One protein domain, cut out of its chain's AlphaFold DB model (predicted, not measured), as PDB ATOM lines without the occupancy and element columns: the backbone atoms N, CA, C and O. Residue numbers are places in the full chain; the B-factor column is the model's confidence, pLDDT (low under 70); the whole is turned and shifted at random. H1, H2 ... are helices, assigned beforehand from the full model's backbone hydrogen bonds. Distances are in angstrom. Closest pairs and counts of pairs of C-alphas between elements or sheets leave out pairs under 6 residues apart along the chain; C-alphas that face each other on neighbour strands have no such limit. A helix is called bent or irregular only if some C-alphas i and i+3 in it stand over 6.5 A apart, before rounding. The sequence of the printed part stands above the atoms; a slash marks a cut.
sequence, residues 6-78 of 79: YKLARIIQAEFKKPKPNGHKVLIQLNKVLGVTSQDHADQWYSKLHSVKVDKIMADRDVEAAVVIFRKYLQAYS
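What this domain is: This is residues 6 to 78 of the 79 residues of an uncharacterized protein of Bacteroidetes bacterium (UniProt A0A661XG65). H1, H2 and the first arm of a bent helix, H3a, make a slightly curved row with H2 in the middle, and H4 crosses one face of this row at steep angles. The second arm, H3b, turns away from H3a at about a right angle, passes the beginning of H2 and forms a helical hairpin with H4. The printed part has 73 residues with four named helices, H1 to H4 along the chain, and no named strand; the class is all helix. The whole is compact and rounded, with a radius of gyration of the C-alphas of 11.1 A and spans of 27 by 26 by 20 A.

How they stand to each other: The longest helix, H3, residues 40 to 60, was assigned as one helix by its hydrogen bonds but is bent: C-alphas 48 and 51 are 7.4 A apart. Its arms, H3a, residues 40 to 48, and H3b, residues 51 to 60, are about perpendicular at 86 degrees. H3a touches H2, residues 23 to 34; their closest C-alphas, those of Leu 27 and Ala 42, are 5.6 A apart. They form a helical hairpin, opposite ways at a shallow tilt of 34 degrees, only just short of steep. With its residues 23 to 24 alone, H2 touches H3b, about perpendicular at 80 degrees; the closest C-alphas are those of Gly 23 and Val 54, at 5.8 A. H3b and H4, residues 63 to 76, form a helical hairpin at a shallow tilt of 29 degrees, opposite ways; H4 touches H3b with residues 65 to 69 alone, and the closest C-alphas, those of Ile 57 and Ala 66, are 6.1 A apart. H4 touches H1, residues 6 to 16, at a steep tilt of 60 degrees, with the C-alphas of Ala 9 and Val 67 closest at 6.2 A. H1 and H2 form the third helical hairpin, at a shallow tilt of 34 degrees, only just short of steep; H2 touches H1 with residues 26 to 30 alone, and the C-alphas of Ile 12 and Val 26 are closest at 6.6 A. H2 and H4 are close but not clearly touching, with the closest C-alphas, those of Leu 27 and Phe 70, 7.4 A apart. H1 and H3a are apart. In H1, H2, H3a, H3b and H4 every O i to N i+4 pair is within hydrogen-bond range.

Where its parts are: H3a measures 12.0 A from first to last C-alpha and H3b 14.0 A; C-alpha 51, where H3b begins, is at (230.251, 255.046, 213.399). H4 measures 20.2 A and ends at C-alpha 76, (230.218, 249.684, 198.412). H2 measures 16.7 A. H1 measures 15.2 A and begins at C-alpha 6, (235.674, 233.207, 206.558).

The domain as a whole: The C-alphas of Pro 19 and Ser 78 are the two farthest apart, at 32.1 A. The printed part has no cut. The links from H2 to H3 and from H3 to H4 are tight, and that from H1 to H2 is short. The mean pLDDT of the printed part is 87.1; residues 49 to 50 and residue 78 are under 70.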
ATOM      1  N   TYR A   6     234.741 233.752 205.577       88.25
ATOM      2  CA  TYR A   6     235.674 233.207 206.558       88.25
ATOM      3  C   TYR A   6     236.822 234.179 206.879       88.25
ATOM      4  O   TYR A   6     237.182 234.373 208.041       88.25
ATOM      5  N   LYS A   7     237.392 234.833 205.858       89.62
ATOM      6  CA  LYS A   7     238.479 235.803 206.049       89.62
ATOM      7  C   LYS A   7     237.979 237.070 206.746       89.62
ATOM      8  O   LYS A   7     238.670 237.580 207.624       89.62
ATOM      9  N   LEU A   8     236.777 237.534 206.402       90.50
ATOM     10  CA  LEU A   8     236.123 238.660 207.069       90.50
ATOM     11  C   LEU A   8     235.854 238.359 208.553       90.50
ATOM     12  O   LEU A   8     236.249 239.140 209.417       90.50
ATOM     13  N   ALA A   9     235.260 237.204 208.855       91.19
ATOM     14  CA  ALA A   9     234.974 236.774 210.221       91.19
ATOM     15  C   ALA A   9     236.249 236.685 211.073       91.19
ATOM     16  O   ALA A   9     236.262 237.151 212.210       91.19
ATOM     17  N   ARG A  10     237.357 236.172 210.517       92.94
ATOM     18  CA  ARG A  10     238.647 236.118 211.229       92.94
ATOM     19  C   ARG A  10     239.205 237.494 211.583       92.94
ATOM     20  O   ARG A  10     239.767 237.641 212.664       92.94
ATOM     21  N   ILE A  11     239.064 238.480 210.698       92.81
ATOM     22  CA  ILE A  11     239.499 239.862 210.961       92.81
ATOM     23  C   ILE A  11     238.690 240.451 212.124       92.81
ATOM     24  O   ILE A  11     239.263 240.975 213.077       92.81
ATOM     25  N   ILE A  12     237.366 240.298 212.082       93.19
ATOM     26  CA  ILE A  12     236.454 240.783 213.127       93.19
ATOM     27  C   ILE A  12     236.771 240.123 214.472       93.19
ATOM     28  O   ILE A  12     236.965 240.805 215.475       93.19
ATOM     29  N   GLN A  13     236.894 238.795 214.491       93.19
ATOM     30  CA  GLN A  13     237.211 238.039 215.702       93.19
ATOM     31  C   GLN A  13     238.576 238.416 216.288       93.19
ATOM     32  O   GLN A  13     238.740 238.415 217.507       93.19
ATOM     33  N   ALA A  14     239.564 238.745 215.449       93.25
ATOM     34  CA  ALA A  14     240.850 239.242 215.925       93.25
ATOM     35  C   ALA A  14     240.707 240.601 216.633       93.25
ATOM     36  O   ALA A  14     241.353 240.822 217.657       93.25
ATOM     37  N   GLU A  15     239.833 241.480 216.142       93.44
ATOM     38  CA  GLU A  15     239.546 242.762 216.791       93.44
ATOM     39  C   GLU A  15     238.762 242.583 218.101       93.44
ATOM     40  O   GLU A  15     239.047 243.264 219.085       93.44
ATOM     41  N   PHE A  16     237.835 241.625 218.160       93.38
ATOM     42  CA  PHE A  16     237.052 241.319 219.367       93.38
ATOM     43  C   PHE A  16     237.883 240.797 220.537       93.38
ATOM     44  O   PHE A  16     237.494 240.970 221.690       93.38
ATOM     45  N   LYS A  17     239.040 240.190 220.260       92.88
ATOM     46  CA  LYS A  17     239.991 239.761 221.296       92.88
ATOM     47  C   LYS A  17     240.684 240.934 221.992       92.88
ATOM     48  O   LYS A  17     241.327 240.728 223.020       92.88
ATOM     49  N   LYS A  18     240.591 242.152 221.451       91.19
ATOM     50  CA  LYS A  18     241.197 243.330 222.072       91.19
ATOM     51  C   LYS A  18     240.354 243.821 223.254       91.19
ATOM     52  O   LYS A  18     239.129 243.709 223.226       91.19
ATOM     53  N   PRO A  19     240.987 244.456 224.259       90.69
ATOM     54  CA  PRO A  19     240.270 245.057 225.385       90.69
ATOM     55  C   PRO A  19     239.215 246.083 224.951       90.69
ATOM     56  O   PRO A  19     238.158 246.178 225.564       90.69
ATOM     57  N   LYS A  20     239.498 246.828 223.875       90.38
ATOM     58  CA  LYS A  20     238.594 247.805 223.256       90.38
ATOM     59  C   LYS A  20     238.539 247.552 221.746       90.38
ATOM     60  O   LYS A  20     239.421 248.034 221.031       90.38
ATOM     61  N   PRO A  21     237.570 246.757 221.263       91.56
ATOM     62  CA  PRO A  21     237.390 246.520 219.838       91.56
ATOM     63  C   PRO A  21     237.045 247.825 219.114       91.56
ATOM     64  O   PRO A  21     236.277 248.636 219.626       91.56
ATOM     65  N   ASN A  22     237.615 248.036 217.929       90.50
ATOM     66  CA  ASN A  22     237.417 249.262 217.164       90.50
ATOM     67  C   ASN A  22     237.030 248.925 215.720       90.50
ATOM     68  O   ASN A  22     237.809 248.325 214.976       90.50
ATOM     69  N   GLY A  23     235.829 249.325 215.307       90.50
ATOM     70  CA  GLY A  23     235.335 248.990 213.974       90.50
ATOM     71  C   GLY A  23     236.015 249.769 212.852       90.50
ATOM     72  O   GLY A  23     236.192 249.233 211.761       90.50
ATOM     73  N   HIS A  24     236.499 250.981 213.119       91.31
ATOM     74  CA  HIS A  24     237.318 251.734 212.168       91.31
ATOM     75  C   HIS A  24     238.641 251.019 211.862       91.31
ATOM     76  O   HIS A  24     239.044 250.910 210.703       91.31
ATOM     77  N   LYS A  25     239.273 250.405 212.872       91.56
ATOM     78  CA  LYS A  25     240.464 249.563 212.665       91.56
ATOM     79  C   LYS A  25     240.175 248.346 211.788       91.56
ATOM     80  O   LYS A  25     241.030 247.990 210.975       91.56
ATOM     81  N   VAL A  26     238.985 247.751 211.901       92.44
ATOM     82  CA  VAL A  26     238.550 246.666 211.007       92.44
ATOM     83  C   VAL A  26     238.452 247.163 209.564       92.44
ATOM     84  O   VAL A  26     239.012 246.524 208.677       92.44
ATOM     85  N   LEU A  27     237.834 248.325 209.319       91.12
ATOM     86  CA  LEU A  27     237.738 248.918 207.975       91.12
ATOM     87  C   LEU A  27     239.121 249.164 207.352       91.12
ATOM     88  O   LEU A  27     239.366 248.763 206.216       91.12
ATOM     89  N   ILE A  28     240.063 249.730 208.116       89.94
ATOM     90  CA  ILE A  28     241.443 249.944 207.650       89.94
ATOM     91  C   ILE A  28     242.117 248.615 207.280       89.94
ATOM     92  O   ILE A  28     242.827 248.532 206.275       89.94
ATOM     93  N   GLN A  29     241.924 247.559 208.075       90.19
ATOM     94  CA  GLN A  29     242.469 246.239 207.746       90.19
ATOM     95  C   GLN A  29     241.835 245.655 206.481       90.19
ATOM     96  O   GLN A  29     242.546 245.067 205.665       90.19
ATOM     97  N   LEU A  30     240.531 245.851 206.281       90.00
ATOM     98  CA  LEU A  30     239.847 245.430 205.061       90.00
ATOM     99  C   LEU A  30     240.404 246.150 203.825       90.00
ATOM    100  O   LEU A  30     240.673 245.481 202.828       90.00
ATOM    101  N   ASN A  31     240.696 247.451 203.909       88.50
ATOM    102  CA  ASN A  31     241.333 248.204 202.819       88.50
ATOM    103  C   ASN A  31     242.688 247.623 202.435       88.50
ATOM    104  O   ASN A  31     242.940 247.372 201.257       88.50
ATOM    105  N   LYS A  32     243.524 247.308 203.432       87.31
ATOM    106  CA  LYS A  32     244.819 246.655 203.197       87.31
ATOM    107  C   LYS A  32     244.662 245.320 202.472       87.31
ATOM    108  O   LYS A  32     245.431 245.029 201.563       87.31
ATOM    109  N   VAL A  33     243.656 244.518 202.834       87.31
ATOM    110  CA  VAL A  33     243.379 243.231 202.169       87.31
ATOM    111  C   VAL A  33     242.888 243.420 200.730       87.31
ATOM    112  O   VAL A  33     243.165 242.570 199.886       87.31
ATOM    113  N   LEU A  34     242.180 244.512 200.442       82.81
ATOM    114  CA  LEU A  34     241.741 244.874 199.092       82.81
ATOM    115  C   LEU A  34     242.838 245.542 198.247       82.81
ATOM    116  O   LEU A  34     242.609 245.785 197.066       82.81
ATOM    117  N   GLY A  35     244.010 245.835 198.823       83.25
ATOM    118  CA  GLY A  35     245.077 246.584 198.154       83.25
ATOM    119  C   GLY A  35     244.803 248.088 198.049       83.25
ATOM    120  O   GLY A  35     245.467 248.781 197.284       83.25
ATOM    121  N   VAL A  36     243.834 248.605 198.810       81.88
ATOM    122  CA  VAL A  36     243.505 250.033 198.851       81.88
ATOM    123  C   VAL A  36     244.426 250.716 199.859       81.88
ATOM    124  O   VAL A  36     244.362 250.451 201.060       81.88
ATOM    125  N   THR A  37     245.302 251.587 199.365       72.12
ATOM    126  CA  THR A  37     246.267 252.342 200.180       72.12
ATOM    127  C   THR A  37     245.666 253.603 200.800       72.12
ATOM    128  O   THR A  37     246.133 254.035 201.853       72.12
ATOM    129  N   SER A  38     244.612 254.162 200.198       77.12
ATOM    130  CA  SER A  38     243.880 255.306 200.752       77.12
ATOM    131  C   SER A  38     242.997 254.883 201.937       77.12
ATOM    132  O   SER A  38     242.239 253.907 201.879       77.12
ATOM    133  N   GLN A  39     243.100 255.639 203.032       79.94
ATOM    134  CA  GLN A  39     242.244 255.496 204.214       79.94
ATOM    135  C   GLN A  39     240.942 256.296 204.077       79.94
ATOM    136  O   GLN A  39     239.972 255.984 204.764       79.94
ATOM    137  N   ASP A  40     240.870 257.218 203.112       83.69
ATOM    138  CA  ASP A  40     239.766 258.169 202.954       83.69
ATOM    139  C   ASP A  40     238.416 257.471 202.834       83.69
ATOM    140  O   ASP A  40     237.420 257.916 203.389       83.69
ATOM    141  N   HIS A  41     238.362 256.331 202.148       81.81
ATOM    142  CA  HIS A  41     237.112 255.598 201.995       81.81
ATOM    143  C   HIS A  41     236.679 254.876 203.285       81.81
ATOM    144  O   HIS A  41     235.484 254.765 203.554       81.81
ATOM    145  N   ALA A  42     237.617 254.400 204.116       86.12
ATOM    146  CA  ALA A  42     237.284 253.890 205.451       86.12
ATOM    147  C   ALA A  42     236.778 255.022 206.352       86.12
ATOM    148  O   ALA A  42     235.765 254.851 207.030       86.12
ATOM    149  N   ASP A  43     237.425 256.184 206.295       87.19
ATOM    150  CA  ASP A  43     237.075 257.366 207.087       87.19
ATOM    151  C   ASP A  43     235.711 257.940 206.682       87.19
ATOM    152  O   ASP A  43     234.852 258.204 207.527       87.19
ATOM    153  N   GLN A  44     235.457 258.077 205.380       85.62
ATOM    154  CA  GLN A  44     234.184 258.559 204.839       85.62
ATOM    155  C   GLN A  44     233.035 257.605 205.152       85.62
ATOM    156  O   GLN A  44     231.949 258.042 205.531       85.62
ATOM    157  N   TRP A  45     233.254 256.297 205.008       87.44
ATOM    158  CA  TRP A  45     232.210 255.321 205.295       87.44
ATOM    159  C   TRP A  45     231.905 255.249 206.795       87.44
ATOM    160  O   TRP A  45     230.741 255.180 207.187       87.44
ATOM    161  N   TYR A  46     232.935 255.326 207.640       87.12
ATOM    162  CA  TYR A  46     232.773 255.337 209.091       87.12
ATOM    163  C   TYR A  46     232.082 256.623 209.583       87.12
ATOM    164  O   TYR A  46     231.181 256.549 210.417       87.12
ATOM    165  N   SER A  47     232.427 257.789 209.025       84.69
ATOM    166  CA  SER A  47     231.833 259.087 209.396       84.69
ATOM    167  C   SER A  47     230.395 259.293 208.898       84.69
ATOM    168  O   SER A  47     229.610 259.958 209.577       84.69
ATOM    169  N   LYS A  48     229.994 258.699 207.763       72.12
ATOM    170  CA  LYS A  48     228.616 258.772 207.231       72.12
ATOM    171  C   LYS A  48     227.629 257.894 208.017       72.12
ATOM    172  O   LYS A  48     227.154 256.879 207.517       72.12
ATOM    173  N   LEU A  49     227.270 258.310 209.237       58.44
ATOM    174  CA  LEU A  49     226.183 257.749 210.071       58.44
ATOM    175  C   LEU A  49     226.359 256.285 210.531       58.44
ATOM    176  O   LEU A  49     225.495 255.753 211.232       58.44
ATOM    177  N   HIS A  50     227.466 255.625 210.187       65.69
ATOM    178  CA  HIS A  50     227.721 254.235 210.564       65.69
ATOM    179  C   HIS A  50     228.584 254.081 211.820       65.69
ATOM    180  O   HIS A  50     228.494 253.025 212.441       65.69
ATOM    181  N   SER A  51     229.342 255.105 212.240       75.50
ATOM    182  CA  SER A  51     230.251 255.046 213.399       75.50
ATOM    183  C   SER A  51     229.567 254.550 214.673       75.50
ATOM    184  O   SER A  51     229.976 253.536 215.220       75.50
ATOM    185  N   VAL A  52     228.452 255.166 215.081       84.50
ATOM    186  CA  VAL A  52     227.720 254.784 216.306       84.50
ATOM    187  C   VAL A  52     227.241 253.332 216.252       84.50
ATOM    188  O   VAL A  52     227.362 252.586 217.222       84.50
ATOM    189  N   LYS A  53     226.703 252.906 215.104       87.88
ATOM    190  CA  LYS A  53     226.200 251.539 214.924       87.88
ATOM    191  C   LYS A  53     227.338 250.520 214.914       87.88
ATOM    192  O   LYS A  53     227.204 249.456 215.509       87.88
ATOM    193  N   VAL A  54     228.429 250.840 214.230       89.94
ATOM    194  CA  VAL A  54     229.624 250.000 214.144       89.94
ATOM    195  C   VAL A  54     230.256 249.869 215.522       89.94
ATOM    196  O   VAL A  54     230.485 248.751 215.963       89.94
ATOM    197  N   ASP A  55     230.463 250.966 216.240       89.19
ATOM    198  CA  ASP A  55     231.073 250.944 217.569       89.19
ATOM    199  C   ASP A  55     230.229 250.165 218.567       89.19
ATOM    200  O   ASP A  55     230.778 249.379 219.334       89.19
ATOM    201  N   LYS A  56     228.900 250.303 218.504       91.06
ATOM    202  CA  LYS A  56     227.989 249.495 219.316       91.06
ATOM    203  C   LYS A  56     228.139 248.003 219.015       91.06
ATOM    204  O   LYS A  56     228.384 247.232 219.929       91.06
ATOM    205  N   ILE A  57     228.078 247.603 217.742       92.50
ATOM    206  CA  ILE A  57     228.266 246.200 217.330       92.50
ATOM    207  C   ILE A  57     229.624 245.659 217.805       92.50
ATOM    208  O   ILE A  57     229.728 244.519 218.256       92.50
ATOM    209  N   MET A  58     230.671 246.480 217.716       92.62
ATOM    210  CA  MET A  58     232.017 246.102 218.137       92.62
ATOM    211  C   MET A  58     232.145 245.988 219.660       92.62
ATOM    212  O   MET A  58     232.833 245.087 220.140       92.62
ATOM    213  N   ALA A  59     231.478 246.864 220.414       91.62
ATOM    214  CA  ALA A  59     231.415 246.816 221.871       91.62
ATOM    215  C   ALA A  59     230.608 245.606 222.365       91.62
ATOM    216  O   ALA A  59     231.056 244.909 223.274       91.62
ATOM    217  N   ASP A  60     229.485 245.316 221.707       93.75
ATOM    218  CA  ASP A  60     228.610 244.172 221.988       93.75
ATOM    219  C   ASP A  60     229.253 242.835 221.564       93.75
ATOM    220  O   ASP A  60     228.796 241.766 221.966       93.75
ATOM    221  N   ARG A  61     230.346 242.883 220.782       91.06
ATOM    222  CA  ARG A  61     231.076 241.722 220.233       91.06
ATOM    223  C   ARG A  61     230.175 240.770 219.441       91.06
ATOM    224  O   ARG A  61     230.416 239.563 219.389       91.06
ATOM    225  N   ASP A  62     229.164 241.327 218.783       92.69
ATOM    226  CA  ASP A  62     228.240 240.580 217.938       92.69
ATOM    227  C   ASP A  62     228.910 240.267 216.591       92.69
ATOM    228  O   ASP A  62     229.063 241.128 215.718       92.69
ATOM    229  N   VAL A  63     229.360 239.017 216.438       88.38
ATOM    230  CA  VAL A  63     230.086 238.560 215.244       88.38
ATOM    231  C   VAL A  63     229.191 238.607 214.011       88.38
ATOM    232  O   VAL A  63     229.651 239.023 212.947       88.38
ATOM    233  N   GLU A  64     227.927 238.204 214.128       89.19
ATOM    234  CA  GLU A  64     227.011 238.145 212.990       89.19
ATOM    235  C   GLU A  64     226.666 239.552 212.504       89.19
ATOM    236  O   GLU A  64     226.812 239.853 211.311       89.19
ATOM    237  N   ALA A  65     226.311 240.456 213.421       91.94
ATOM    238  CA  ALA A  65     226.041 241.850 213.082       91.94
ATOM    239  C   ALA A  65     227.281 242.547 212.502       91.94
ATOM    240  O   ALA A  65     227.165 243.313 211.535       91.94
ATOM    241  N   ALA A  66     228.473 242.252 213.034       91.81
ATOM    242  CA  ALA A  66     229.734 242.760 212.505       91.81
ATOM    243  C   ALA A  66     229.987 242.261 211.075       91.81
ATOM    244  O   ALA A  66     230.299 243.049 210.179       91.81
ATOM    245  N   VAL A  67     229.798 240.968 210.807       91.50
ATOM    246  CA  VAL A  67     229.956 240.409 209.454       91.50
ATOM    247  C   VAL A  67     228.995 241.083 208.475       91.50
ATOM    248  O   VAL A  67     229.418 241.490 207.390       91.50
ATOM    249  N   VAL A  68     227.728 241.272 208.854       91.50
ATOM    250  CA  VAL A  68     226.728 241.945 208.011       91.50
ATOM    251  C   VAL A  68     227.132 243.387 207.707       91.50
ATOM    252  O   VAL A  68     227.055 243.815 206.549       91.50
ATOM    253  N   ILE A  69     227.570 244.153 208.712       91.25
ATOM    254  CA  ILE A  69     227.894 245.568 208.515       91.25
ATOM    255  C   ILE A  69     229.173 245.748 207.680       91.25
ATOM    256  O   ILE A  69     229.175 246.526 206.725       91.25
ATOM    257  N   PHE A  70     230.227 244.972 207.944       91.56
ATOM    258  CA  PHE A  70     231.466 245.050 207.169       91.56
ATOM    259  C   PHE A  70     231.315 244.465 205.761       91.56
ATOM    260  O   PHE A  70     231.984 244.905 204.829       91.56
ATOM    261  N   ARG A  71     230.381 243.536 205.543       90.19
ATOM    262  CA  ARG A  71     230.022 243.100 204.191       90.19
ATOM    263  C   ARG A  71     229.389 244.224 203.371       90.19
ATOM    264  O   ARG A  71     229.721 244.352 202.194       90.19
ATOM    265  N   LYS A  72     228.526 245.055 203.968       88.50
ATOM    266  CA  LYS A  72     227.963 246.236 203.285       88.50
ATOM    267  C   LYS A  72     229.057 247.215 202.864       88.50
ATOM    268  O   LYS A  72     229.003 247.741 201.756       88.50
ATOM    269  N   TYR A  73     230.075 247.396 203.704       88.38
ATOM    270  CA  TYR A  73     231.258 248.176 203.349       88.38
ATOM    271  C   TYR A  73     231.984 247.611 202.118       88.38
ATOM    272  O   TYR A  73     232.244 248.333 201.159       88.38
ATOM    273  N   LEU A  74     232.244 246.301 202.096       86.62
ATOM    274  CA  LEU A  74     232.894 245.643 200.957       86.62
ATOM    275  C   LEU A  74     232.056 245.700 199.667       86.62
ATOM    276  O   LEU A  74     232.616 245.754 198.577       86.62
ATOM    277  N   GLN A  75     230.724 245.696 199.771       84.88
ATOM    278  CA  GLN A  75     229.830 245.862 198.619       84.88
ATOM    279  C   GLN A  75     229.891 247.275 198.033       84.88
ATOM    280  O   GLN A  75     229.829 247.414 196.815       84.88
ATOM    281  N   ALA A  76     230.052 248.305 198.872       79.69
ATOM    282  CA  ALA A  76     230.218 249.684 198.412       79.69
ATOM    283  C   ALA A  76     231.492 249.872 197.565       79.69
ATOM    284  O   ALA A  76     231.497 250.698 196.664       79.69
ATOM    285  N   TYR A  77     232.525 249.058 197.804       71.75
ATOM    286  CA  TYR A  77     233.773 249.041 197.029       71.75
ATOM    287  C   TYR A  77     233.701 248.337 195.670       71.75
ATOM    288  O   TYR A  77     234.617 248.475 194.867       71.75
ATOM    289  N   SER A  78     232.691 247.495 195.442       64.25
ATOM    290  CA  SER A  78     232.600 246.656 194.240       64.25
ATOM    291  C   SER A  78     231.707 247.261 193.146       64.25
ATOM    292  O   SER A  78     231.389 246.551 192.189       64.25
TER     293      SER A  78